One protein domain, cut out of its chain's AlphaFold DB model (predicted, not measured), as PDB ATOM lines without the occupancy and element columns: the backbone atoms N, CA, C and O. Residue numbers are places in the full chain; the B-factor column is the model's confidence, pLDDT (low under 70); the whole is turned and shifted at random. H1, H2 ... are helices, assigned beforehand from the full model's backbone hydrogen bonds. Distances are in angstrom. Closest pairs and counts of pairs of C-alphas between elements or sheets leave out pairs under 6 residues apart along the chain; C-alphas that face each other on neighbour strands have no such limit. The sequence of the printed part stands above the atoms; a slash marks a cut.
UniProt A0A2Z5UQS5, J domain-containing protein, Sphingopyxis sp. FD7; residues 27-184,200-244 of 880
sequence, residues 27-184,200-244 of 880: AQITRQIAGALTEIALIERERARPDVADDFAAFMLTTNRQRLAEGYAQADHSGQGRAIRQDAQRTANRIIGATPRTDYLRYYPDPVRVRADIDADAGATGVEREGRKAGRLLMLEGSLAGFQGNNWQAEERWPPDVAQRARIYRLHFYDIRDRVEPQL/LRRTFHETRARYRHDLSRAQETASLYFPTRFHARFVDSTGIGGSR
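AT A GLANCE: This is residues 27 to 184 and 200 to 244 of the 880 residues of the protein "J domain-containing protein" of Sphingopyxis sp. FD7 (UniProt A0A2Z5UQS5). What is the shape? Two long helices, H7 and H5, lie side by side in the middle; a three-helix bundle, H1, H2 and H3, meets H7 and makes one end of the domain, while H4, H8 and H10 pack on H5. What is it made of? The printed part has 203 residues with ten named helices, H1 to H10 in chain order, and no named strand: all helix. It is compact, with a radius of gyration of the C-alphas of 18.1 A and spans of 57 by 38 by 30 A.

HOW THE PARTS SIT: Which helix is the hub? H7, residues 160 to 183, touches five helices. It touches H5, residues 126 to 146, opposite ways at a shallow tilt of 24 degrees, closest at the C-alphas of Glu 141 and Ala 166, 4.9 A. H6, residues 152 to 157, is close to H7 but not clearly touching, the closest C-alphas being those of Glu 155 and Ala 163, 6.7 A. How does the bundle sit? H1, residues 27 to 47, H2, residues 58 to 77, and H3, residues 81 to 96, run up and down, each against the one before; H1 and H2 are a hairpin, their closest C-alphas, of Ala 36 and Asn 64, 5.1 A apart. Residues 94 to 96 of H3 alone touch residues 160 to 164 of H7 alone, about perpendicular at 89 degrees, closest at the C-alphas of Ile 95 and Pro 160, 4.8 A. What surrounds H5? H8, residues 201 to 213, touches it the same way at a shallow tilt of 28 degrees, with the C-alphas of Gly 135 and Arg 208 closest at 4.1 A. H4, residues 111 to 119, forms a hairpin with H5, touching its residues 129 to 137 alone, the C-alphas of Arg 115 and Lys 133 closest at 5.8 A. H10, residues 228 to 237, touches residues 142 to 146 of H5 alone, at Gly 146 and Ser 237, whose C-alphas are 4.6 A apart, and touches H9, residues 215 to 225, at Ala 222 and His 231, whose C-alphas are 5.1 A apart. Are the helix backbones in range? Every O i to N i+4 pair is within hydrogen-bond range in H1, H2, H4, H5 and H9, against 11 of 12 in H3, 18 of 20 in H7, 5 of 9 in H8, 4 of 6 in H10 and 0 of 2 in H6, where 1 of 3 O i to N i+3 pairs is.

IN THESE COORDINATES: How long are the longer helices? H7 measures 35.4 A, H1 30.3 A, H5 30.2 A and H2 29.0 A from first to last C-alpha. Where are the anchors? H1 begins at C-alpha 27, (222.083, 237.547, 162.647), and H10 ends at C-alpha 237, (213.058, 265.521, 168.021).

THE WHOLE: How large is it? The two C-alphas farthest apart, of Gly 79 and Gly 123, are 58.8 A apart. Is it cut? Residues 185 to 199 are not printed, and C-alphas 184 and 200 are 6.5 A apart; the link from H3 to H4 is long. Where is confidence low? The pLDDT is under 70 at 42 residues, among them 146 to 157 and 200 to 207.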
ATOM      1  N   ALA A  27     222.439 236.255 162.084       77.69
ATOM      2  CA  ALA A  27     222.083 237.547 162.647       77.69
ATOM      3  C   ALA A  27     220.566 237.811 162.638       77.69
ATOM      4  O   ALA A  27     220.033 238.369 163.591       77.69
ATOM      5  N   GLN A  28     219.841 237.407 161.597       82.31
ATOM      6  CA  GLN A  28     218.392 237.574 161.500       82.31
ATOM      7  C   GLN A  28     217.645 236.722 162.537       82.31
ATOM      8  O   GLN A  28     216.815 237.257 163.270       82.31
ATOM      9  N   ILE A  29     217.990 235.434 162.659       86.62
ATOM     10  CA  ILE A  29     217.364 234.518 163.633       86.62
ATOM     11  C   ILE A  29     217.656 234.992 165.066       86.62
ATOM     12  O   ILE A  29     216.760 235.059 165.909       86.62
ATOM     13  N   THR A  30     218.903 235.399 165.332       88.69
ATOM     14  CA  THR A  30     219.323 235.918 166.645       88.69
ATOM     15  C   THR A  30     218.540 237.179 167.030       88.69
ATOM     16  O   THR A  30     218.041 237.267 168.152       88.69
ATOM     17  N   ARG A  31     218.368 238.130 166.099       86.44
ATOM     18  CA  ARG A  31     217.600 239.369 166.322       86.44
ATOM     19  C   ARG A  31     216.123 239.107 166.588       86.44
ATOM     20  O   ARG A  31     215.551 239.702 167.500       86.44
ATOM     21  N   GLN A  32     215.516 238.189 165.836       88.19
ATOM     22  CA  GLN A  32     214.119 237.802 166.030       88.19
ATOM     23  C   GLN A  32     213.883 237.231 167.437       88.19
ATOM     24  O   GLN A  32     212.961 237.666 168.130       88.19
ATOM     25  N   ILE A  33     214.734 236.300 167.880       92.56
ATOM     26  CA  ILE A  33     214.639 235.692 169.217       92.56
ATOM     27  C   ILE A  33     214.883 236.742 170.308       92.56
ATOM     28  O   ILE A  33     214.108 236.824 171.260       92.56
ATOM     29  N   ALA A  34     215.930 237.565 170.172       90.69
ATOM     30  CA  ALA A  34     216.267 238.596 171.154       90.69
ATOM     31  C   ALA A  34     215.127 239.610 171.329       90.69
ATOM     32  O   ALA A  34     214.785 239.976 172.456       90.69
ATOM     33  N   GLY A  35     214.506 240.029 170.221       89.38
ATOM     34  CA  GLY A  35     213.350 240.918 170.234       89.38
ATOM     35  C   GLY A  35     212.162 240.311 170.977       89.38
ATOM     36  O   GLY A  35     211.608 240.965 171.856       89.38
ATOM     37  N   ALA A  36     211.813 239.055 170.683       91.50
ATOM     38  CA  ALA A  36     210.695 238.370 171.334       91.50
ATOM     39  C   ALA A  36     210.929 238.160 172.842       91.50
ATOM     40  O   ALA A  36     210.035 238.440 173.638       91.50
ATOM     41  N   LEU A  37     212.134 237.735 173.245       93.56
ATOM     42  CA  LEU A  37     212.515 237.592 174.659       93.56
ATOM     43  C   LEU A  37     212.415 238.916 175.420       93.56
ATOM     44  O   LEU A  37     211.905 238.950 176.537       93.56
ATOM     45  N   THR A  38     212.886 240.003 174.805       92.44
ATOM     46  CA  THR A  38     212.847 241.341 175.406       92.44
ATOM     47  C   THR A  38     211.408 241.798 175.629       92.44
ATOM     48  O   THR A  38     211.072 242.209 176.734       92.44
ATOM     49  N   GLU A  39     210.541 241.687 174.617       91.12
ATOM     50  CA  GLU A  39     209.130 242.082 174.738       91.12
ATOM     51  C   GLU A  39     208.384 241.245 175.784       91.12
ATOM     52  O   GLU A  39     207.666 241.805 176.606       91.12
ATOM     53  N   ILE A  40     208.583 239.919 175.813       93.19
ATOM     54  CA  ILE A  40     207.952 239.040 176.814       93.19
ATOM     55  C   ILE A  40     208.352 239.462 178.230       93.19
ATOM     56  O   ILE A  40     207.482 239.673 179.071       93.19
ATOM     57  N   ALA A  41     209.651 239.638 178.480       93.50
ATOM     58  CA  ALA A  41     210.150 240.003 179.801       93.50
ATOM     59  C   ALA A  41     209.684 241.399 180.245       93.50
ATOM     60  O   ALA A  41     209.391 241.600 181.421       93.50
ATOM     61  N   LEU A  42     209.592 242.365 179.323       92.25
ATOM     62  CA  LEU A  42     209.065 243.695 179.636       92.25
ATOM     63  C   LEU A  42     207.559 243.661 179.925       92.25
ATOM     64  O   LEU A  42     207.124 244.319 180.865       92.25
ATOM     65  N   ILE A  43     206.776 242.863 179.191       91.19
ATOM     66  CA  ILE A  43     205.346 242.674 179.478       91.19
ATOM     67  C   ILE A  43     205.152 242.039 180.860       91.19
ATOM     68  O   ILE A  43     204.341 242.521 181.647       91.19
ATOM     69  N   GLU A  44     205.899 240.978 181.174       91.19
ATOM     70  CA  GLU A  44     205.819 240.300 182.475       91.19
ATOM     71  C   GLU A  44     206.269 241.218 183.623       91.19
ATOM     72  O   GLU A  44     205.658 241.214 184.690       91.19
ATOM     73  N   ARG A  45     207.272 242.075 183.387       90.38
ATOM     74  CA  ARG A  45     207.710 243.098 184.344       90.38
ATOM     75  C   ARG A  45     206.641 244.162 184.601       90.38
ATOM     76  O   ARG A  45     206.449 244.528 185.756       90.38
ATOM     77  N   GLU A  46     205.967 244.662 183.565       90.44
ATOM     78  CA  GLU A  46     204.888 245.645 183.744       90.44
ATOM     79  C   GLU A  46     203.683 245.020 184.459       90.44
ATOM     80  O   GLU A  46     203.150 245.637 185.373       90.44
ATOM     81  N   ARG A  47     203.313 243.770 184.139       89.56
ATOM     82  CA  ARG A  47     202.238 243.028 184.835       89.56
ATOM     83  C   ARG A  47     202.507 242.781 186.318       89.56
ATOM     84  O   ARG A  47     201.571 242.616 187.083       89.56
ATOM     85  N   ALA A  48     203.772 242.733 186.732       88.19
ATOM     86  CA  ALA A  48     204.128 242.565 188.139       88.19
ATOM     87  C   ALA A  48     203.904 243.839 188.977       88.19
ATOM     88  O   ALA A  48     204.046 243.796 190.202       88.19
ATOM     89  N   ARG A  49     203.603 244.983 188.347       86.06
ATOM     90  CA  ARG A  49     203.330 246.225 189.066       86.06
ATOM     91  C   ARG A  49     201.870 246.263 189.545       86.06
ATOM     92  O   ARG A  49     200.975 245.931 188.775       86.06
ATOM     93  N   PRO A  50     201.599 246.750 190.768       80.94
ATOM     94  CA  PRO A  50     200.241 246.799 191.319       80.94
ATOM     95  C   PRO A  50     199.306 247.796 190.607       80.94
ATOM     96  O   PRO A  50     198.097 247.748 190.803       80.94
ATOM     97  N   ASP A  51     199.852 248.717 189.808       80.00
ATOM     98  CA  ASP A  51     199.139 249.752 189.049       80.00
ATOM     99  C   ASP A  51     198.861 249.363 187.581       80.00
ATOM    100  O   ASP A  51     198.353 250.177 186.804       80.00
ATOM    101  N   VAL A  52     199.176 248.125 187.188       82.88
ATOM    102  CA  VAL A  52     198.982 247.586 185.836       82.88
ATOM    103  C   VAL A  52     198.050 246.376 185.900       82.88
ATOM    104  O   VAL A  52     198.134 245.562 186.809       82.88
ATOM    105  N   ALA A  53     197.131 246.265 184.938       81.38
ATOM    106  CA  ALA A  53     196.183 245.154 184.895       81.38
ATOM    107  C   ALA A  53     196.870 243.825 184.529       81.38
ATOM    108  O   ALA A  53     197.763 243.795 183.679       81.38
ATOM    109  N   ASP A  54     196.400 242.714 185.103       78.94
ATOM    110  CA  ASP A  54     196.952 241.369 184.862       78.94
ATOM    111  C   ASP A  54     196.897 240.944 183.381       78.94
ATOM    112  O   ASP A  54     197.723 240.158 182.902       78.94
ATOM    113  N   ASP A  55     195.931 241.475 182.625       83.25
ATOM    114  CA  ASP A  55     195.733 241.218 181.199       83.25
ATOM    115  C   ASP A  55     196.541 242.157 180.282       83.25
ATOM    116  O   ASP A  55     196.490 242.007 179.057       83.25
ATOM    117  N   PHE A  56     197.356 243.059 180.843       89.19
ATOM    118  CA  PHE A  56     198.149 244.039 180.099       89.19
ATOM    119  C   PHE A  56     198.893 243.410 178.916       89.19
ATOM    120  O   PHE A  56     199.631 242.427 179.073       89.19
ATOM    121  N   ALA A  57     198.685 243.966 177.720       86.19
ATOM    122  CA  ALA A  57     199.324 243.525 176.478       86.19
ATOM    123  C   ALA A  57     199.196 242.005 176.185       86.19
ATOM    124  O   ALA A  57     200.081 241.410 175.565       86.19
ATOM    125  N   ALA A  58     198.099 241.351 176.605       84.94
ATOM    126  CA  ALA A  58     197.870 239.905 176.431       84.94
ATOM    127  C   ALA A  58     198.006 239.407 174.983       84.94
ATOM    128  O   ALA A  58     198.598 238.349 174.733       84.94
ATOM    129  N   PHE A  59     197.511 240.181 174.015       83.12
ATOM    130  CA  PHE A  59     197.665 239.865 172.596       83.12
ATOM    131  C   PHE A  59     199.141 239.886 172.163       83.12
ATOM    132  O   PHE A  59     199.629 238.948 171.523       83.12
ATOM    133  N   MET A  60     199.887 240.914 172.577       83.38
ATOM    134  CA  MET A  60     201.316 241.043 172.282       83.38
ATOM    135  C   MET A  60     202.151 239.962 172.976       83.38
ATOM    136  O   MET A  60     203.095 239.451 172.375       83.38
ATOM    137  N   LEU A  61     201.791 239.555 174.195       87.81
ATOM    138  CA  LEU A  61     202.441 238.451 174.904       87.81
ATOM    139  C   LEU A  61     202.273 237.130 174.145       87.81
ATOM    140  O   LEU A  61     203.251 236.421 173.907       87.81
ATOM    141  N   THR A  62     201.048 236.828 173.709       86.56
ATOM    142  CA  THR A  62     200.735 235.620 172.928       86.56
ATOM    143  C   THR A  62     201.493 235.615 171.599       86.56
ATOM    144  O   THR A  62     202.161 234.639 171.257       86.56
ATOM    145  N   THR A  63     201.476 236.749 170.895       85.56
ATOM    146  CA  THR A  63     202.169 236.924 169.611       85.56
ATOM    147  C   THR A  63     203.683 236.754 169.748       85.56
ATOM    148  O   THR A  63     204.311 236.077 168.935       85.56
ATOM    149  N   ASN A  64     204.299 237.338 170.780       88.94
ATOM    150  CA  ASN A  64     205.743 237.222 170.981       88.94
ATOM    151  C   ASN A  64     206.157 235.825 171.463       88.94
ATOM    152  O   ASN A  64     207.221 235.358 171.066       88.94
ATOM    153  N   ARG A  65     205.319 235.111 172.231       91.75
ATOM    154  CA  ARG A  65     205.559 233.694 172.574       91.75
ATOM    155  C   ARG A  65     205.556 232.801 171.335       91.75
ATOM    156  O   ARG A  65     206.425 231.942 171.208       91.75
ATOM    157  N   GLN A  66     204.644 233.047 170.397       88.88
ATOM    158  CA  GLN A  66     204.633 232.342 169.117       88.88
ATOM    159  C   GLN A  66     205.887 232.662 168.286       88.88
ATOM    160  O   GLN A  66     206.579 231.747 167.846       88.88
ATOM    161  N   ARG A  67     206.248 233.947 168.149       86.81
ATOM    162  CA  ARG A  67     207.476 234.366 167.443       86.81
ATOM    163  C   ARG A  67     208.746 233.785 168.062       86.81
ATOM    164  O   ARG A  67     209.690 233.478 167.333       86.81
ATOM    165  N   LEU A  68     208.779 233.648 169.389       91.56
ATOM    166  CA  LEU A  68     209.874 233.016 170.117       91.56
ATOM    167  C   LEU A  68     209.966 231.521 169.790       91.56
ATOM    168  O   LEU A  68     211.057 231.035 169.504       91.56
ATOM    169  N   ALA A  69     208.834 230.808 169.784       89.44
ATOM    170  CA  ALA A  69     208.779 229.393 169.418       89.44
ATOM    171  C   ALA A  69     209.232 229.160 167.964       89.44
ATOM    172  O   ALA A  69     210.057 228.285 167.705       89.44
ATOM    173  N   GLU A  70     208.768 229.994 167.030       88.31
ATOM    174  CA  GLU A  70     209.182 229.965 165.621       88.31
ATOM    175  C   GLU A  70     210.681 230.259 165.459       88.31
ATOM    176  O   GLU A  70     211.385 229.535 164.755       88.31
ATOM    177  N   GLY A  71     211.198 231.277 166.155       87.56
ATOM    178  CA  GLY A  71     212.624 231.608 166.146       87.56
ATOM    179  C   GLY A  71     213.489 230.486 166.730       87.56
ATOM    180  O   GLY A  71     214.539 230.161 166.181       87.56
ATOM    181  N   TYR A  72     213.040 229.837 167.807       89.94
ATOM    182  CA  TYR A  72     213.725 228.682 168.387       89.94
ATOM    183  C   TYR A  72     213.742 227.464 167.471       89.94
ATOM    184  O   TYR A  72     214.779 226.799 167.428       89.94
ATOM    185  N   ALA A  73     212.663 227.211 166.727       86.00
ATOM    186  CA  ALA A  73     212.638 226.170 165.706       86.00
ATOM    187  C   ALA A  73     213.634 226.486 164.577       86.00
ATOM    188  O   ALA A  73     214.460 225.647 164.226       86.00
ATOM    189  N   GLN A  74     213.644 227.725 164.072       84.00
ATOM    190  CA  GLN A  74     214.606 228.171 163.052       84.00
ATOM    191  C   GLN A  74     216.064 228.060 163.530       84.00
ATOM    192  O   GLN A  74     216.937 227.624 162.777       84.00
ATOM    193  N   ALA A  75     216.335 228.409 164.791       85.00
ATOM    194  CA  ALA A  75     217.658 228.282 165.390       85.00
ATOM    195  C   ALA A  75     218.111 226.817 165.494       85.00
ATOM    196  O   ALA A  75     219.264 226.526 165.181       85.00
ATOM    197  N   ASP A  76     217.228 225.893 165.879       83.88
ATOM    198  CA  ASP A  76     217.557 224.460 165.935       83.88
ATOM    199  C   ASP A  76     217.850 223.885 164.548       83.88
ATOM    200  O   ASP A  76     218.810 223.134 164.383       83.88
ATOM    201  N   HIS A  77     217.097 224.310 163.533       79.50
ATOM    202  CA  HIS A  77     217.322 223.886 162.155       79.50
ATOM    203  C   HIS A  77     218.637 224.430 161.550       79.50
ATOM    204  O   HIS A  77     219.209 223.803 160.665       79.50
ATOM    205  N   SER A  78     219.183 225.537 162.071       77.44
ATOM    206  CA  SER A  78     220.434 226.146 161.578       77.44
ATOM    207  C   SER A  78     221.732 225.397 161.936       77.44
ATOM    208  O   SER A  78     222.810 225.795 161.497       77.44
ATOM    209  N   GLY A  79     221.681 224.384 162.811       74.50
ATOM    210  CA  GLY A  79     222.876 223.718 163.356       74.50
ATOM    211  C   GLY A  79     223.684 224.555 164.369       74.50
ATOM    212  O   GLY A  79     224.591 224.027 165.010       74.50
ATOM    213  N   GLN A  80     223.337 225.833 164.580       79.62
ATOM    214  CA  GLN A  80     223.955 226.738 165.565       79.62
ATOM    215  C   GLN A  80     223.002 227.120 166.712       79.62
ATOM    216  O   GLN A  80     223.241 228.100 167.423       79.62
ATOM    217  N   GLY A  81     221.930 226.350 166.931       84.94
ATOM    218  CA  GLY A  81     220.828 226.710 167.832       84.94
ATOM    219  C   GLY A  81     221.260 227.127 169.240       84.94
ATOM    220  O   GLY A  81     220.791 228.140 169.754       84.94
ATOM    221  N   ARG A  82     222.225 226.421 169.847       86.19
ATOM    222  CA  ARG A  82     222.751 226.776 171.181       86.19
ATOM    223  C   ARG A  82     223.441 228.147 171.189       86.19
ATOM    224  O   ARG A  82     223.190 228.932 172.100       86.19
ATOM    225  N   ALA A  83     224.266 228.445 170.184       85.19
ATOM    226  CA  ALA A  83     224.977 229.720 170.078       85.19
ATOM    227  C   ALA A  83     224.009 230.878 169.794       85.19
ATOM    228  O   ALA A  83     224.060 231.898 170.473       85.19
ATOM    229  N   ILE A  84     223.066 230.684 168.867       89.81
ATOM    230  CA  ILE A  84     222.028 231.671 168.536       89.81
ATOM    231  C   ILE A  84     221.176 232.008 169.764       89.81
ATOM    232  O   ILE A  84     220.938 233.179 170.049       89.81
ATOM    233  N   ARG A  85     220.745 230.998 170.530       91.12
ATOM    234  CA  ARG A  85     219.954 231.205 171.755       91.12
ATOM    235  C   ARG A  85     220.742 231.948 172.829       91.12
ATOM    236  O   ARG A  85     220.204 232.860 173.447       91.12
ATOM    237  N   GLN A  86     222.013 231.596 173.034       91.38
ATOM    238  CA  GLN A  86     222.879 232.292 173.989       91.38
ATOM    239  C   GLN A  86     223.133 233.750 173.576       91.38
ATOM    240  O   GLN A  86     223.062 234.642 174.420       91.38
ATOM    241  N   ASP A  87     223.382 234.015 172.293       88.12
ATOM    242  CA  ASP A  87     223.572 235.370 171.756       88.12
ATOM    243  C   ASP A  87     222.298 236.210 171.885       88.12
ATOM    244  O   ASP A  87     222.342 237.360 172.334       88.12
ATOM    245  N   ALA A  88     221.148 235.616 171.566       91.00
ATOM    246  CA  ALA A  88     219.856 236.266 171.692       91.00
ATOM    247  C   ALA A  88     219.515 236.579 173.156       91.00
ATOM    248  O   ALA A  88     219.099 237.697 173.460       91.00
ATOM    249  N   GLN A  89     219.764 235.642 174.078       92.62
ATOM    250  CA  GLN A  89     219.549 235.849 175.511       92.62
ATOM    251  C   GLN A  89     220.472 236.935 176.073       92.62
ATOM    252  O   GLN A  89     220.024 237.782 176.845       92.62
ATOM    253  N   ARG A  90     221.752 236.957 175.671       89.06
ATOM    254  CA  ARG A  90     222.692 238.024 176.059       89.06
ATOM    255  C   ARG A  90     222.214 239.393 175.580       89.06
ATOM    256  O   ARG A  90     222.249 240.355 176.344       89.06
ATOM    257  N   THR A  91     221.737 239.463 174.340       86.19
ATOM    258  CA  THR A  91     221.209 240.696 173.738       86.19
ATOM    259  C   THR A  91     219.948 241.170 174.462       86.19
ATOM    260  O   THR A  91     219.859 242.342 174.824       86.19
ATOM    261  N   ALA A  92     219.017 240.260 174.758       89.31
ATOM    262  CA  ALA A  92     217.797 240.576 175.494       89.31
ATOM    263  C   ALA A  92     218.098 241.053 176.925       89.31
ATOM    264  O   ALA A  92     217.632 242.113 177.336       89.31
ATOM    265  N   ASN A  93     218.951 240.335 177.664       89.94
ATOM    266  CA  ASN A  93     219.308 240.679 179.045       89.94
ATOM    267  C   ASN A  93     219.935 242.078 179.162       89.94
ATOM    268  O   ASN A  93     219.715 242.761 180.163       89.94
ATOM    269  N   ARG A  94     220.673 242.528 178.135       87.62
ATOM    270  CA  ARG A  94     221.253 243.878 178.084       87.62
ATOM    271  C   ARG A  94     220.186 244.972 178.131       87.62
ATOM    272  O   ARG A  94     220.408 245.989 178.780       87.62
ATOM    273  N   ILE A  95     219.055 244.770 177.453       85.69
ATOM    274  CA  ILE A  95     217.936 245.725 177.425       85.69
ATOM    275  C   ILE A  95     217.044 245.532 178.657       85.69
ATOM    276  O   ILE A  95     216.657 246.506 179.291       85.69
ATOM    277  N   ILE A  96     216.754 244.287 179.047       87.50
ATOM    278  CA  ILE A  96     215.887 243.964 180.195       87.50
ATOM    279  C   ILE A  96     216.469 244.506 181.511       87.50
ATOM    280  O   ILE A  96     215.744 245.096 182.310       87.50
ATOM    281  N   GLY A  97     217.776 244.339 181.730       82.19
ATOM    282  CA  GLY A  97     218.465 244.768 182.950       82.19
ATOM    283  C   GLY A  97     218.929 246.227 182.949       82.19
ATOM    284  O   GLY A  97     219.611 246.643 183.885       82.19
ATOM    285  N   ALA A  98     218.618 247.004 181.906       84.12
ATOM    286  CA  ALA A  98     219.072 248.382 181.806       84.12
ATOM    287  C   ALA A  98     218.456 249.249 182.918       84.12
ATOM    288  O   ALA A  98     217.243 249.273 183.117       84.12
ATOM    289  N   THR A  99     219.300 249.976 183.647       77.44
ATOM    290  CA  THR A  99     218.867 251.034 184.571       77.44
ATOM    291  C   THR A  99     218.945 252.384 183.858       77.44
ATOM    292  O   THR A  99     219.949 252.596 183.172       77.44
ATOM    293  N   PRO A 100     217.989 253.310 184.049       73.69
ATOM    294  CA  PRO A 100     218.051 254.648 183.459       73.69
ATOM    295  C   PRO A 100     219.326 255.380 183.902       73.69
ATOM    296  O   PRO A 100     219.448 255.770 185.061       73.69
ATOM    297  N   ARG A 101     220.293 255.525 182.992       68.50
ATOM    298  CA  ARG A 101     221.577 256.212 183.238       68.50
ATOM    299  C   ARG A 101     221.801 257.371 182.278       68.50
ATOM    300  O   ARG A 101     222.638 258.222 182.543       68.50
ATOM    301  N   THR A 102     221.062 257.404 181.178       72.75
ATOM    302  CA  THR A 102     221.157 258.456 180.178       72.75
ATOM    303  C   THR A 102     220.533 259.755 180.705       72.75
ATOM    304  O   THR A 102     219.359 259.782 181.076       72.75
ATOM    305  N   ASP A 103     221.301 260.850 180.715       65.62
ATOM    306  CA  ASP A 103     220.944 262.109 181.397       65.62
ATOM    307  C   ASP A 103     219.577 262.691 181.000       65.62
ATOM    308  O   ASP A 103     218.863 263.249 181.837       65.62
ATOM    309  N   TYR A 104     219.171 262.550 179.736       64.94
ATOM    310  CA  TYR A 104     217.887 263.074 179.257       64.94
ATOM    311  C   TYR A 104     216.690 262.173 179.599       64.94
ATOM    312  O   TYR A 104     215.566 262.661 179.691       64.94
ATOM    313  N   LEU A 105     216.917 260.880 179.850       77.69
ATOM    314  CA  LEU A 105     215.880 259.909 180.223       77.69
ATOM    315  C   LEU A 105     215.276 260.200 181.596       77.69
ATOM    316  O   LEU A 105     214.139 259.820 181.858       77.69
ATOM    317  N   ARG A 106     216.008 260.923 182.450       74.81
ATOM    318  CA  ARG A 106     215.548 261.379 183.769       74.81
ATOM    319  C   ARG A 106     214.274 262.228 183.703       74.81
ATOM    320  O   ARG A 106     213.529 262.279 184.676       74.81
ATOM    321  N   TYR A 107     214.044 262.902 182.579       78.69
ATOM    322  CA  TYR A 107     212.892 263.781 182.377       78.69
ATOM    323  C   TYR A 107     211.728 263.087 181.656       78.69
ATOM    324  O   TYR A 107     210.643 263.651 181.576       78.69
ATOM    325  N   TYR A 108     211.928 261.866 181.153       88.06
ATOM    326  CA  TYR A 108     210.860 261.101 180.520       88.06
ATOM    327  C   TYR A 108     209.937 260.489 181.585       88.06
ATOM    328  O   TYR A 108     210.417 259.787 182.481       88.06
ATOM    329  N   PRO A 109     208.617 260.735 181.512       88.81
ATOM    330  CA  PRO A 109     207.674 260.286 182.530       88.81
ATOM    331  C   PRO A 109     207.448 258.775 182.476       88.81
ATOM    332  O   PRO A 109     207.502 258.157 181.411       88.81
ATOM    333  N   ASP A 110     207.112 258.170 183.613       86.38
ATOM    334  CA  ASP A 110     206.639 256.787 183.616       86.38
ATOM    335  C   ASP A 110     205.336 256.658 182.792       86.38
ATOM    336  O   ASP A 110     204.456 257.510 182.936       86.38
ATOM    337  N   PRO A 111     205.170 255.633 181.936       87.06
ATOM    338  CA  PRO A 111     203.954 255.458 181.141       87.06
ATOM    339  C   PRO A 111     202.663 255.427 181.967       87.06
ATOM    340  O   PRO A 111     201.626 255.881 181.478       87.06
ATOM    341  N   VAL A 112     202.702 254.937 183.213       84.75
ATOM    342  CA  VAL A 112     201.525 254.965 184.095       84.75
ATOM    343  C   VAL A 112     201.200 256.392 184.525       84.75
ATOM    344  O   VAL A 112     200.039 256.791 184.479       84.75
ATOM    345  N   ARG A 113     202.220 257.207 184.820       86.38
ATOM    346  CA  ARG A 113     202.041 258.645 185.065       86.38
ATOM    347  C   ARG A 113     201.460 259.355 183.840       86.38
ATOM    348  O   ARG A 113     200.537 260.143 183.990       86.38
ATOM    349  N   VAL A 114     201.929 259.036 182.629       86.19
ATOM    350  CA  VAL A 114     201.381 259.615 181.382       86.19
ATOM    351  C   VAL A 114     199.888 259.319 181.236       86.19
ATOM    352  O   VAL A 114     199.118 260.198 180.850       86.19
ATOM    353  N   ARG A 115     199.468 258.085 181.543       83.50
ATOM    354  CA  ARG A 115     198.053 257.691 181.512       83.50
ATOM    355  C   ARG A 115     197.243 258.424 182.589       83.50
ATOM    356  O   ARG A 115     196.204 258.985 182.254       83.50
ATOM    357  N   ALA A 116     197.748 258.474 183.823       82.81
ATOM    358  CA  ALA A 116     197.093 259.123 184.960       82.81
ATOM    359  C   ALA A 116     196.913 260.640 184.768       82.81
ATOM    360  O   ALA A 116     195.832 261.165 185.026       82.81
ATOM    361  N   ASP A 117     197.930 261.334 184.247       80.38
ATOM    362  CA  ASP A 117     197.860 262.776 183.974       80.38
ATOM    363  C   ASP A 117     196.777 263.108 182.930       80.38
ATOM    364  O   ASP A 117     196.140 264.155 183.003       80.38
ATOM    365  N   ILE A 118     196.540 262.213 181.964       76.69
ATOM    366  CA  ILE A 118     195.466 262.368 180.968       76.69
ATOM    367  C   ILE A 118     194.100 261.994 181.556       76.69
ATOM    368  O   ILE A 118     193.084 262.553 181.149       76.69
ATOM    369  N   ASP A 119     194.051 261.068 182.515       74.69
ATOM    370  CA  ASP A 119     192.814 260.721 183.219       74.69
ATOM    371  C   ASP A 119     192.297 261.838 184.132       74.69
ATOM    372  O   ASP A 119     191.083 261.947 184.325       74.69
ATOM    373  N   ALA A 120     193.199 262.685 184.631       66.31
ATOM    374  CA  ALA A 120     192.886 263.860 185.439       66.31
ATOM    375  C   ALA A 120     192.383 265.077 184.621       66.31
ATOM    376  O   ALA A 120     191.862 266.026 185.204       66.31
ATOM    377  N   ASP A 121     192.495 265.057 183.285       62.47
ATOM    378  CA  ASP A 121     192.036 266.130 182.389       62.47
ATOM    379  C   ASP A 121     190.513 266.016 182.139       62.47
ATOM    380  O   ASP A 121     190.034 265.201 181.343       62.47
ATOM    381  N   ALA A 122     189.720 266.805 182.871       52.12
ATOM    382  CA  ALA A 122     188.278 266.614 183.090       52.12
ATOM    383  C   ALA A 122     187.337 266.890 181.884       52.12
ATOM    384  O   ALA A 122     186.127 267.013 182.072       52.12
ATOM    385  N   GLY A 123     187.842 266.979 180.647       55.84
ATOM    386  CA  GLY A 123     187.074 267.469 179.487       55.84
ATOM    387  C   GLY A 123     186.792 266.489 178.336       55.84
ATOM    388  O   GLY A 123     186.110 266.882 177.393       55.84
ATOM    389  N   ALA A 124     187.313 265.254 178.347       60.41
ATOM    390  CA  ALA A 124     187.253 264.344 177.187       60.41
ATOM    391  C   ALA A 124     186.340 263.117 177.394       60.41
ATOM    392  O   ALA A 124     186.349 262.497 178.463       60.41
ATOM    393  N   THR A 125     185.612 262.725 176.336       64.94
ATOM    394  CA  THR A 125     184.857 261.453 176.270       64.94
ATOM    395  C   THR A 125     185.803 260.247 176.385       64.94
ATOM    396  O   THR A 125     186.978 260.358 176.041       64.94
ATOM    397  N   GLY A 126     185.322 259.082 176.842       70.88
ATOM    398  CA  GLY A 126     186.179 257.910 177.104       70.88
ATOM    399  C   GLY A 126     187.079 257.505 175.923       70.88
ATOM    400  O   GLY A 126     188.281 257.332 176.095       70.88
ATOM    401  N   VAL A 127     186.539 257.463 174.702       73.50
ATOM    402  CA  VAL A 127     187.289 257.092 173.481       73.50
ATOM    403  C   VAL A 127     188.290 258.176 173.056       73.50
ATOM    404  O   VAL A 127     189.396 257.870 172.605       73.50
ATOM    405  N   GLU A 128     187.935 259.452 173.214       74.69
ATOM    406  CA  GLU A 128     188.845 260.571 172.947       74.69
ATOM    407  C   GLU A 128     190.006 260.585 173.946       74.69
ATOM    408  O   GLU A 128     191.160 260.765 173.559       74.69
ATOM    409  N   ARG A 129     189.711 260.329 175.223       80.69
ATOM    410  CA  ARG A 129     190.698 260.236 176.299       80.69
ATOM    411  C   ARG A 129     191.717 259.133 176.024       80.69
ATOM    412  O   ARG A 129     192.918 259.393 176.071       80.69
ATOM    413  N   GLU A 130     191.262 257.944 175.634       83.12
ATOM    414  CA  GLU A 130     192.158 256.858 175.217       83.12
ATOM    415  C   GLU A 130     192.967 257.216 173.958       83.12
ATOM    416  O   GLU A 130     194.152 256.891 173.861       83.12
ATOM    417  N   GLY A 131     192.379 257.969 173.021       81.56
ATOM    418  CA  GLY A 131     193.084 258.510 171.856       81.56
ATOM    419  C   GLY A 131     194.211 259.477 172.231       81.56
ATOM    420  O   GLY A 131     195.296 259.411 171.648       81.56
ATOM    421  N   ARG A 132     193.994 260.337 173.239       85.88
ATOM    422  CA  ARG A 132     195.025 261.238 173.788       85.88
ATOM    423  C   ARG A 132     196.143 260.446 174.465       85.88
ATOM    424  O   ARG A 132     197.311 260.722 174.197       85.88
ATOM    425  N   LYS A 133     195.805 259.429 175.270       86.62
ATOM    426  CA  LYS A 133     196.788 258.532 175.909       86.62
ATOM    427  C   LYS A 133     197.657 257.829 174.874       86.62
ATOM    428  O   LYS A 133     198.883 257.904 174.943       86.62
ATOM    429  N   ALA A 134     197.029 257.211 173.875       86.06
ATOM    430  CA  ALA A 134     197.717 256.519 172.792       86.06
ATOM    431  C   ALA A 134     198.613 257.462 171.970       86.06
ATOM    432  O   ALA A 134     199.758 257.123 171.671       86.06
ATOM    433  N   GLY A 135     198.114 258.654 171.622       84.81
ATOM    434  CA  GLY A 135     198.869 259.658 170.867       84.81
ATOM    435  C   GLY A 135     200.098 260.168 171.619       84.81
ATOM    436  O   GLY A 135     201.183 260.251 171.045       84.81
ATOM    437  N   ARG A 136     199.958 260.444 172.919       89.50
ATOM    438  CA  ARG A 136     201.048 260.963 173.753       89.50
ATOM    439  C   ARG A 136     202.151 259.931 173.996       89.50
ATOM    440  O   ARG A 136     203.326 260.280 173.931       89.50
ATOM    441  N   LEU A 137     201.791 258.662 174.205       89.69
ATOM    442  CA  LEU A 137     202.757 257.563 174.332       89.69
ATOM    443  C   LEU A 137     203.582 257.373 173.050       89.69
ATOM    444  O   LEU A 137     204.797 257.212 173.127       89.69
ATOM    445  N   LEU A 138     202.945 257.466 171.877       84.56
ATOM    446  CA  LEU A 138     203.645 257.420 170.588       84.56
ATOM    447  C   LEU A 138     204.540 258.643 170.354       84.56
ATOM    448  O   LEU A 138     205.619 258.501 169.794       84.56
ATOM    449  N   MET A 139     204.129 259.838 170.785       86.62
ATOM    450  CA  MET A 139     204.961 261.043 170.674       86.62
ATOM    451  C   MET A 139     206.222 260.937 171.545       86.62
ATOM    452  O   MET A 139     207.318 261.263 171.090       86.62
ATOM    453  N   LEU A 140     206.088 260.442 172.780       89.81
ATOM    454  CA  LEU A 140     207.225 260.197 173.671       89.81
ATOM    455  C   LEU A 140     208.167 259.128 173.093       89.81
ATOM    456  O   LEU A 140     209.379 259.324 173.100       89.81
ATOM    457  N   GLU A 141     207.631 258.051 172.519       88.44
ATOM    458  CA  GLU A 141     208.424 257.020 171.836       88.44
ATOM    459  C   GLU A 141     209.137 257.555 170.581       88.44
ATOM    460  O   GLU A 141     210.348 257.381 170.438       88.44
ATOM    461  N   GLY A 142     208.426 258.293 169.727       81.00
ATOM    462  CA  GLY A 142     208.977 258.918 168.526       81.00
ATOM    463  C   GLY A 142     210.057 259.957 168.828       81.00
ATOM    464  O   GLY A 142     211.066 260.002 168.130       81.00
ATOM    465  N   SER A 143     209.911 260.737 169.905       84.69
ATOM    466  CA  SER A 143     210.942 261.692 170.338       84.69
ATOM    467  C   SER A 143     212.251 260.995 170.735       84.69
ATOM    468  O   SER A 143     213.329 261.433 170.337       84.69
ATOM    469  N   LEU A 144     212.176 259.856 171.442       83.50
ATOM    470  CA  LEU A 144     213.355 259.053 171.787       83.50
ATOM    471  C   LEU A 144     214.054 258.519 170.533       83.50
ATOM    472  O   LEU A 144     215.282 258.515 170.491       83.50
ATOM    473  N   ALA A 145     213.296 258.134 169.504       72.12
ATOM    474  CA  ALA A 145     213.841 257.710 168.215       72.12
ATOM    475  C   ALA A 145     214.473 258.867 167.419       72.12
ATOM    476  O   ALA A 145     215.531 258.699 166.807       72.12
ATOM    477  N   GLY A 146     213.867 260.054 167.463       66.94
ATOM    478  CA  GLY A 146     214.390 261.264 166.829       66.94
ATOM    479  C   GLY A 146     215.704 261.739 167.438       66.94
ATOM    480  O   GLY A 146     216.621 262.105 166.704       66.94
ATOM    481  N   PHE A 147     215.873 261.603 168.758       60.66
ATOM    482  CA  PHE A 147     217.165 261.817 169.423       60.66
ATOM    483  C   PHE A 147     218.277 260.876 168.936       60.66
ATOM    484  O   PHE A 147     219.452 261.189 169.121       60.66
ATOM    485  N   GLN A 148     217.919 259.755 168.304       65.81
ATOM    486  CA  GLN A 148     218.842 258.781 167.716       65.81
ATOM    487  C   GLN A 148     218.938 258.898 166.181       65.81
ATOM    488  O   GLN A 148     219.470 258.001 165.526       65.81
ATOM    489  N   GLY A 149     218.422 259.984 165.588       53.22
ATOM    490  CA  GLY A 149     218.518 260.249 164.149       53.22
ATOM    491  C   GLY A 149     217.492 259.506 163.286       53.22
ATOM    492  O   GLY A 149     217.779 259.214 162.128       53.22
ATOM    493  N   ASN A 150     216.308 259.181 163.826       57.03
ATOM    494  CA  ASN A 150     215.181 258.577 163.091       57.03
ATOM    495  C   ASN A 150     215.485 257.235 162.391       57.03
ATOM    496  O   ASN A 150     214.799 256.846 161.445       57.03
ATOM    497  N   ASN A 151     216.478 256.482 162.870       54.94
ATOM    498  CA  ASN A 151     216.852 255.199 162.282       54.94
ATOM    499  C   ASN A 151     216.235 254.011 163.040       54.94
ATOM    500  O   ASN A 151     216.914 253.304 163.787       54.94
ATOM    501  N   TRP A 152     214.938 253.771 162.822       54.81
ATOM    502  CA  TRP A 152     214.204 252.631 163.399       54.81
ATOM    503  C   TRP A 152     214.808 251.265 163.044       54.81
ATOM    504  O   TRP A 152     214.623 250.295 163.771       54.81
ATOM    505  N   GLN A 153     215.560 251.183 161.943       47.69
ATOM    506  CA  GLN A 153     216.236 249.960 161.503       47.69
ATOM    507  C   GLN A 153     217.521 249.660 162.303       47.69
ATOM    508  O   GLN A 153     218.118 248.601 162.119       47.69
ATOM    509  N   ALA A 154     217.940 250.561 163.202       56.84
ATOM    510  CA  ALA A 154     219.153 250.452 164.013       56.84
ATOM    511  C   ALA A 154     218.887 250.537 165.530       56.84
ATOM    512  O   ALA A 154     219.776 250.944 166.278       56.84
ATOM    513  N   GLU A 155     217.696 250.138 165.994       60.81
ATOM    514  CA  GLU A 155     217.301 250.148 167.420       60.81
ATOM    515  C   GLU A 155     218.328 249.437 168.334       60.81
ATOM    516  O   GLU A 155     218.564 249.847 169.464       60.81
ATOM    517  N   GLU A 156     219.032 248.424 167.819       62.88
ATOM    518  CA  GLU A 156     220.123 247.706 168.506       62.88
ATOM    519  C   GLU A 156     221.342 248.570 168.861       62.88
ATOM    520  O   GLU A 156     222.152 248.182 169.703       62.88
ATOM    521  N   ARG A 157     221.497 249.730 168.212       68.00
ATOM    522  CA  ARG A 157     222.578 250.689 168.478       68.00
ATOM    523  C   ARG A 157     222.207 251.715 169.546       68.00
ATOM    524  O   ARG A 157     223.073 252.487 169.952       68.00
ATOM    525  N   TRP A 158     220.948 251.755 169.980       79.25
ATOM    526  CA  TRP A 158     220.500 252.709 170.989       79.25
ATOM    527  C   TRP A 158     221.078 252.348 172.364       79.25
ATOM    528  O   TRP A 158     221.325 251.168 172.647       79.25
ATOM    529  N   PRO A 159     221.267 253.333 173.261       84.25
ATOM    530  CA  PRO A 159     221.531 253.041 174.664       84.25
ATOM    531  C   PRO A 159     220.454 252.082 175.221       84.25
ATOM    532  O   PRO A 159     219.265 252.300 174.969       84.25
ATOM    533  N   PRO A 160     220.821 251.008 175.947       85.81
ATOM    534  CA  PRO A 160     219.863 249.973 176.350       85.81
ATOM    535  C   PRO A 160     218.682 250.480 177.188       85.81
ATOM    536  O   PRO A 160     217.578 249.957 177.070       85.81
ATOM    537  N   ASP A 161     218.888 251.517 178.000       85.06
ATOM    538  CA  ASP A 161     217.852 252.180 178.796       85.06
ATOM    539  C   ASP A 161     216.887 253.022 177.940       85.06
ATOM    540  O   ASP A 161     215.695 253.097 178.245       85.06
ATOM    541  N   VAL A 162     217.363 253.590 176.826       85.31
ATOM    542  CA  VAL A 162     216.539 254.277 175.809       85.31
ATOM    543  C   VAL A 162     215.684 253.279 175.040       85.31
ATOM    544  O   VAL A 162     214.472 253.473 174.940       85.31
ATOM    545  N   ALA A 163     216.289 252.194 174.550       85.88
ATOM    546  CA  ALA A 163     215.571 251.124 173.859       85.88
ATOM    547  C   ALA A 163     214.500 250.494 174.763       85.88
ATOM    548  O   ALA A 163     213.358 250.307 174.344       85.88
ATOM    549  N   GLN A 164     214.840 250.242 176.032       89.06
ATOM    550  CA  GLN A 164     213.897 249.736 177.025       89.06
ATOM    551  C   GLN A 164     212.708 250.691 177.215       89.06
ATOM    552  O   GLN A 164     211.560 250.261 177.121       89.06
ATOM    553  N   ARG A 165     212.951 251.991 177.441       89.62
ATOM    554  CA  ARG A 165     211.875 252.972 177.667       89.62
ATOM    555  C   ARG A 165     210.974 253.152 176.442       89.62
ATOM    556  O   ARG A 165     209.757 253.217 176.601       89.62
ATOM    557  N   ALA A 166     211.548 253.190 175.239       87.94
ATOM    558  CA  ALA A 166     210.792 253.277 173.991       87.94
ATOM    559  C   ALA A 166     209.863 252.064 173.800       87.94
ATOM    560  O   ALA A 166     208.677 252.229 173.513       87.94
ATOM    561  N   ARG A 167     210.365 250.847 174.052       89.81
ATOM    562  CA  ARG A 167     209.558 249.616 173.999       89.81
ATOM    563  C   ARG A 167     208.421 249.619 175.007       89.81
ATOM    564  O   ARG A 167     207.300 249.274 174.647       89.81
ATOM    565  N   ILE A 168     208.670 250.081 176.231       90.50
ATOM    566  CA  ILE A 168     207.617 250.198 177.245       90.50
ATOM    567  C   ILE A 168     206.523 251.169 176.761       90.50
ATOM    568  O   ILE A 168     205.352 250.796 176.751       90.50
ATOM    569  N   TYR A 169     206.850 252.369 176.260       91.88
ATOM    570  CA  TYR A 169     205.819 253.268 175.708       91.88
ATOM    571  C   TYR A 169     205.008 252.623 174.577       91.88
ATOM    572  O   TYR A 169     203.781 252.759 174.538       91.88
ATOM    573  N   ARG A 170     205.674 251.871 173.696       89.75
ATOM    574  CA  ARG A 170     205.038 251.130 172.603       89.75
ATOM    575  C   ARG A 170     204.092 250.032 173.111       89.75
ATOM    576  O   ARG A 170     202.989 249.899 172.583       89.75
ATOM    577  N   LEU A 171     204.474 249.291 174.153       90.56
ATOM    578  CA  LEU A 171     203.621 248.288 174.802       90.56
ATOM    579  C   LEU A 171     202.367 248.923 175.405       90.56
ATOM    580  O   LEU A 171     201.260 248.454 175.149       90.56
ATOM    581  N   HIS A 172     202.515 250.039 176.124       90.69
ATOM    582  CA  HIS A 172     201.372 250.774 176.661       90.69
ATOM    583  C   HIS A 172     200.478 251.360 175.553       90.69
ATOM    584  O   HIS A 172     199.266 251.469 175.735       90.69
ATOM    585  N   PHE A 173     201.031 251.727 174.399       89.19
ATOM    586  CA  PHE A 173     200.223 252.112 173.243       89.19
ATOM    587  C   PHE A 173     199.397 250.930 172.708       89.19
ATOM    588  O   PHE A 173     198.185 251.068 172.532       89.19
ATOM    589  N   TYR A 174     200.027 249.774 172.468       83.50
ATOM    590  CA  TYR A 174     199.331 248.597 171.942       83.50
ATOM    591  C   TYR A 174     198.258 248.083 172.898       83.50
ATOM    592  O   TYR A 174     197.168 247.752 172.459       83.50
ATOM    593  N   ASP A 175     198.522 248.122 174.196       87.62
ATOM    594  CA  ASP A 175     197.561 247.757 175.233       87.62
ATOM    595  C   ASP A 175     196.305 248.657 175.260       87.62
ATOM    596  O   ASP A 175     195.202 248.181 175.519       87.62
ATOM    597  N   ILE A 176     196.432 249.955 174.956       85.56
ATOM    598  CA  ILE A 176     195.262 250.841 174.789       85.56
ATOM    599  C   ILE A 176     194.536 250.507 173.490       85.56
ATOM    600  O   ILE A 176     193.317 250.356 173.476       85.56
ATOM    601  N   ARG A 177     195.290 250.375 172.393       83.06
ATOM    602  CA  ARG A 177     194.729 250.050 171.081       83.06
ATOM    603  C   ARG A 177     193.915 248.759 171.149       83.06
ATOM    604  O   ARG A 177     192.765 248.764 170.741       83.06
ATOM    605  N   ASP A 178     194.479 247.695 171.701       78.88
ATOM    606  CA  ASP A 178     193.866 246.368 171.713       78.88
ATOM    607  C   ASP A 178     192.620 246.311 172.614       78.88
ATOM    608  O   ASP A 178     191.739 245.489 172.380       78.88
ATOM    609  N   ARG A 179     192.499 247.209 173.603       79.75
ATOM    610  CA  ARG A 179     191.287 247.348 174.427       79.75
ATOM    611  C   ARG A 179     190.206 248.190 173.759       79.75
ATOM    612  O   ARG A 179     189.028 247.862 173.872       79.75
ATOM    613  N   VAL A 180     190.595 249.260 173.066       75.94
ATOM    614  CA  VAL A 180     189.660 250.224 172.465       75.94
ATOM    615  C   VAL A 180     189.179 249.768 171.090       75.94
ATOM    616  O   VAL A 180     187.997 249.880 170.793       75.94
ATOM    617  N   GLU A 181     190.062 249.234 170.248       68.94
ATOM    618  CA  GLU A 181     189.788 248.907 168.843       68.94
ATOM    619  C   GLU A 181     188.672 247.857 168.647       68.94
ATOM    620  O   GLU A 181     187.844 248.069 167.761       68.94
ATOM    621  N   PRO A 182     188.535 246.806 169.485       67.69
ATOM    622  CA  PRO A 182     187.393 245.884 169.427       67.69
ATOM    623  C   PRO A 182     186.060 246.492 169.887       67.69
ATOM    624  O   PRO A 182     185.004 245.996 169.506       67.69
ATOM    625  N   GLN A 183     186.094 247.555 170.700       65.25
ATOM    626  CA  GLN A 183     184.901 248.283 171.160       65.25
ATOM    627  C   GLN A 183     184.400 249.293 170.111       65.25
ATOM    628  O   GLN A 183     183.335 249.887 170.269       65.25
ATOM    629  N   LEU A 184     185.159 249.496 169.028       60.84
ATOM    630  CA  LEU A 184     184.751 250.285 167.871       60.84
ATOM    631  C   LEU A 184     184.011 249.356 166.893       60.84
ATOM    632  O   LEU A 184     184.647 248.516 166.257       60.84
ATOM    633  N   LEU A 200     182.974 257.532 165.784       44.84
ATOM    634  CA  LEU A 200     183.639 256.626 166.751       44.84
ATOM    635  C   LEU A 200     185.000 256.094 166.281       44.84
ATOM    636  O   LEU A 200     185.981 256.238 167.006       44.84
ATOM    637  N   ARG A 201     185.138 255.630 165.030       45.00
ATOM    638  CA  ARG A 201     186.471 255.327 164.456       45.00
ATOM    639  C   ARG A 201     187.320 256.574 164.205       45.00
ATOM    640  O   ARG A 201     188.540 256.525 164.338       45.00
ATOM    641  N   ARG A 202     186.686 257.696 163.853       50.41
ATOM    642  CA  ARG A 202     187.377 258.966 163.595       50.41
ATOM    643  C   ARG A 202     187.973 259.521 164.884       50.41
ATOM    644  O   ARG A 202     189.162 259.771 164.914       50.41
ATOM    645  N   THR A 203     187.221 259.574 165.981       59.78
ATOM    646  CA  THR A 203     187.667 260.256 167.207       59.78
ATOM    647  C   THR A 203     188.926 259.648 167.830       59.78
ATOM    648  O   THR A 203     189.863 260.397 168.085       59.78
ATOM    649  N   PHE A 204     189.037 258.323 168.011       68.50
ATOM    650  CA  PHE A 204     190.272 257.715 168.543       68.50
ATOM    651  C   PHE A 204     191.463 257.902 167.590       68.50
ATOM    652  O   PHE A 204     192.527 258.372 168.000       68.50
ATOM    653  N   HIS A 205     191.292 257.573 166.303       68.62
ATOM    654  CA  HIS A 205     192.384 257.636 165.332       68.62
ATOM    655  C   HIS A 205     192.794 259.070 164.973       68.62
ATOM    656  O   HIS A 205     193.988 259.301 164.799       68.62
ATOM    657  N   GLU A 206     191.864 260.026 164.909       68.06
ATOM    658  CA  GLU A 206     192.125 261.457 164.700       68.06
ATOM    659  C   GLU A 206     192.749 262.091 165.933       68.06
ATOM    660  O   GLU A 206     193.743 262.801 165.806       68.06
ATOM    661  N   THR A 207     192.224 261.804 167.127       66.69
ATOM    662  CA  THR A 207     192.804 262.327 168.370       66.69
ATOM    663  C   THR A 207     194.226 261.815 168.544       66.69
ATOM    664  O   THR A 207     195.117 262.610 168.824       66.69
ATOM    665  N   ARG A 208     194.478 260.530 168.262       76.56
ATOM    666  CA  ARG A 208     195.835 259.975 168.191       76.56
ATOM    667  C   ARG A 208     196.671 260.646 167.094       76.56
ATOM    668  O   ARG A 208     197.818 260.997 167.346       76.56
ATOM    669  N   ALA A 209     196.134 260.805 165.882       69.00
ATOM    670  CA  ALA A 209     196.870 261.351 164.737       69.00
ATOM    671  C   ALA A 209     197.286 262.815 164.930       69.00
ATOM    672  O   ALA A 209     198.346 263.199 164.440       69.00
ATOM    673  N   ARG A 210     196.523 263.614 165.693       71.69
ATOM    674  CA  ARG A 210     196.918 264.986 166.060       71.69
ATOM    675  C   ARG A 210     198.275 265.012 166.766       71.69
ATOM    676  O   ARG A 210     199.108 265.835 166.426       71.69
ATOM    677  N   TYR A 211     198.580 264.046 167.629       72.94
ATOM    678  CA  TYR A 211     199.891 263.960 168.294       72.94
ATOM    679  C   TYR A 211     201.058 263.600 167.355       72.94
ATOM    680  O   TYR A 211     202.209 263.632 167.770       72.94
ATOM    681  N   ARG A 212     200.800 263.268 166.086       64.88
ATOM    682  CA  ARG A 212     201.857 263.014 165.097       64.88
ATOM    683  C   ARG A 212     202.203 264.244 164.254       64.88
ATOM    684  O   ARG A 212     203.267 264.268 163.649       64.88
ATOM    685  N   HIS A 213     201.311 265.234 164.192       64.56
ATOM    686  CA  HIS A 213     201.406 266.335 163.226       64.56
ATOM    687  C   HIS A 213     201.092 267.724 163.813       64.56
ATOM    688  O   HIS A 213     201.279 268.719 163.124       64.56
ATOM    689  N   ASP A 214     200.617 267.818 165.058       77.75
ATOM    690  CA  ASP A 214     200.193 269.074 165.686       77.75
ATOM    691  C   ASP A 214     201.277 269.637 166.620       77.75
ATOM    692  O   ASP A 214     201.571 269.075 167.683       77.75
ATOM    693  N   LEU A 215     201.841 270.786 166.235       78.00
ATOM    694  CA  LEU A 215     202.853 271.516 167.001       78.00
ATOM    695  C   LEU A 215     202.355 271.920 168.396       78.00
ATOM    696  O   LEU A 215     203.116 271.841 169.361       78.00
ATOM    697  N   SER A 216     201.078 272.291 168.526       78.44
ATOM    698  CA  SER A 216     200.482 272.679 169.810       78.44
ATOM    699  C   SER A 216     200.490 271.507 170.791       78.44
ATOM    700  O   SER A 216     200.856 271.657 171.956       78.44
ATOM    701  N   ARG A 217     200.204 270.291 170.305       83.06
ATOM    702  CA  ARG A 217     200.242 269.069 171.127       83.06
ATOM    703  C   ARG A 217     201.656 268.655 171.511       83.06
ATOM    704  O   ARG A 217     201.855 268.125 172.607       83.06
ATOM    705  N   ALA A 218     202.635 268.919 170.648       81.56
ATOM    706  CA  ALA A 218     204.041 268.701 170.964       81.56
ATOM    707  C   ALA A 218     204.527 269.669 172.055       81.56
ATOM    708  O   ALA A 218     205.157 269.238 173.019       81.56
ATOM    709  N   GLN A 219     204.170 270.952 171.958       83.44
ATOM    710  CA  GLN A 219     204.491 271.970 172.965       83.44
ATOM    711  C   GLN A 219     203.781 271.716 174.304       83.44
ATOM    712  O   GLN A 219     204.405 271.818 175.359       83.44
ATOM    713  N   GLU A 220     202.508 271.310 174.275       85.00
ATOM    714  CA  GLU A 220     201.751 270.904 175.465       85.00
ATOM    715  C   GLU A 220     202.454 269.744 176.182       85.00
ATOM    716  O   GLU A 220     202.766 269.831 177.370       85.00
ATOM    717  N   THR A 221     202.793 268.682 175.445       86.25
ATOM    718  CA  THR A 221     203.492 267.513 175.998       86.25
ATOM    719  C   THR A 221     204.879 267.891 176.531       86.25
ATOM    720  O   THR A 221     205.277 267.413 177.595       86.25
ATOM    721  N   ALA A 222     205.589 268.797 175.851       85.31
ATOM    722  CA  ALA A 222     206.859 269.338 176.322       85.31
ATOM    723  C   ALA A 222     206.710 270.043 177.681       85.31
ATOM    724  O   ALA A 222     207.488 269.792 178.599       85.31
ATOM    725  N   SER A 223     205.679 270.883 177.816       85.75
ATOM    726  CA  SER A 223     205.406 271.678 179.017       85.75
ATOM    727  C   SER A 223     205.034 270.848 180.242       85.75
ATOM    728  O   SER A 223     205.391 271.220 181.359       85.75
ATOM    729  N   LEU A 224     204.378 269.706 180.031       84.38
ATOM    730  CA  LEU A 224     203.922 268.828 181.107       84.38
ATOM    731  C   LEU A 224     205.060 268.017 181.738       84.38
ATOM    732  O   LEU A 224     205.046 267.775 182.944       84.38
ATOM    733  N   TYR A 225     206.041 267.588 180.938       85.88
ATOM    734  CA  TYR A 225     207.040 266.609 181.390       85.88
ATOM    735  C   TYR A 225     208.472 267.119 181.421       85.88
ATOM    736  O   TYR A 225     209.286 266.606 182.191       85.88
ATOM    737  N   PHE A 226     208.798 268.128 180.616       84.06
ATOM    738  CA  PHE A 226     210.172 268.567 180.433       84.06
ATOM    739  C   PHE A 226     210.376 269.986 180.989       84.06
ATOM    740  O   PHE A 226     209.507 270.846 180.843       84.06
ATOM    741  N   PRO A 227     211.538 270.284 181.602       79.31
ATOM    742  CA  PRO A 227     211.917 271.657 181.930       79.31
ATOM    743  C   PRO A 227     211.947 272.552 180.683       79.31
ATOM    744  O   PRO A 227     212.337 272.087 179.611       79.31
ATOM    745  N   THR A 228     211.656 273.848 180.830       78.00
ATOM    746  CA  THR A 228     211.543 274.822 179.721       78.00
ATOM    747  C   THR A 228     212.725 274.793 178.748       78.00
ATOM    748  O   THR A 228     212.542 274.849 177.535       78.00
ATOM    749  N   ARG A 229     213.951 274.603 179.257       75.44
ATOM    750  CA  ARG A 229     215.177 274.501 178.439       75.44
ATOM    751  C   ARG A 229     215.202 273.322 177.453       75.44
ATOM    752  O   ARG A 229     216.033 273.308 176.554       75.44
ATOM    753  N   PHE A 230     214.337 272.323 177.626       75.38
ATOM    754  CA  PHE A 230     214.258 271.133 176.774       75.38
ATOM    755  C   PHE A 230     213.050 271.138 175.830       75.38
ATOM    756  O   PHE A 230     212.935 270.225 175.017       75.38
ATOM    757  N   HIS A 231     212.174 272.150 175.889       82.31
ATOM    758  CA  HIS A 231     210.933 272.175 175.101       82.31
ATOM    759  C   HIS A 231     211.185 272.185 173.598       82.31
ATOM    760  O   HIS A 231     210.676 271.319 172.894       82.31
ATOM    761  N   ALA A 232     212.019 273.113 173.119       73.44
ATOM    762  CA  ALA A 232     212.377 273.200 171.702       73.44
ATOM    763  C   ALA A 232     213.023 271.896 171.216       73.44
ATOM    764  O   ALA A 232     212.600 271.309 170.228       73.44
ATOM    765  N   ARG A 233     213.965 271.368 172.005       74.25
ATOM    766  CA  ARG A 233     214.677 270.130 171.686       74.25
ATOM    767  C   ARG A 233     213.741 268.915 171.598       74.25
ATOM    768  O   ARG A 233     213.942 268.056 170.746       74.25
ATOM    769  N   PHE A 234     212.733 268.836 172.469       81.44
ATOM    770  CA  PHE A 234     211.703 267.798 172.415       81.44
ATOM    771  C   PHE A 234     210.857 267.929 171.144       81.44
ATOM    772  O   PHE A 234     210.734 266.962 170.399       81.44
ATOM    773  N   VAL A 235     210.334 269.123 170.853       80.19
ATOM    774  CA  VAL A 235     209.515 269.377 169.657       80.19
ATOM    775  C   VAL A 235     210.288 269.056 168.374       80.19
ATOM    776  O   VAL A 235     209.768 268.330 167.527       80.19
ATOM    777  N   ASP A 236     211.546 269.484 168.267       74.19
ATOM    778  CA  ASP A 236     212.400 269.198 167.107       74.19
ATOM    779  C   ASP A 236     212.638 267.693 166.944       74.19
ATOM    780  O   ASP A 236     212.531 267.155 165.842       74.19
ATOM    781  N   SER A 237     212.870 266.977 168.052       71.75
ATOM    782  CA  SER A 237     213.058 265.521 168.021       71.75
ATOM    783  C   SER A 237     211.820 264.747 167.546       71.75
ATOM    784  O   SER A 237     211.958 263.631 167.059       71.75
ATOM    785  N   THR A 238     210.614 265.322 167.626       72.88
ATOM    786  CA  THR A 238     209.400 264.689 167.071       72.88
ATOM    787  C   THR A 238     209.264 264.852 165.552       72.88
ATOM    788  O   THR A 238     208.440 264.169 164.946       72.88
ATOM    789  N   GLY A 239     210.047 265.742 164.924       65.69
ATOM    790  CA  GLY A 239     209.933 266.070 163.499       65.69
ATOM    791  C   GLY A 239     208.742 266.970 163.136       65.69
ATOM    792  O   GLY A 239     208.479 267.166 161.954       65.69
ATOM    793  N   ILE A 240     208.014 267.508 164.125       68.88
ATOM    794  CA  ILE A 240     206.830 268.371 163.924       68.88
ATOM    795  C   ILE A 240     207.227 269.850 163.697       68.88
ATOM    796  O   ILE A 240     206.438 270.636 163.174       68.88
ATOM    797  N   GLY A 241     208.459 270.241 164.040       54.19
ATOM    798  CA  GLY A 241     208.983 271.600 163.861       54.19
ATOM    799  C   GLY A 241     209.651 271.827 162.500       54.19
ATOM    800  O   GLY A 241     210.853 271.626 162.364       54.19
ATOM    801  N   GLY A 242     208.880 272.265 161.501       45.00
ATOM    802  CA  GLY A 242     209.385 272.995 160.327       45.00
ATOM    803  C   GLY A 242     209.358 274.510 160.576       45.00
ATOM    804  O   GLY A 242     208.709 274.966 161.514       45.00
ATOM    805  N   SER A 243     210.086 275.291 159.776       46.12
ATOM    806  CA  SER A 243     210.350 276.723 159.992       46.12
ATOM    807  C   SER A 243     209.098 277.580 160.282       46.12
ATOM    808  O   SER A 243     208.002 277.328 159.781       46.12
ATOM    809  N   ARG A 244     209.266 278.642 161.084       43.47
ATOM    810  CA  ARG A 244     208.205 279.574 161.525       43.47
ATOM    811  C   ARG A 244     207.406 280.208 160.363       43.47
ATOM    812  O   ARG A 244     206.251 280.564 160.565       43.47
TER     813      ARG A 244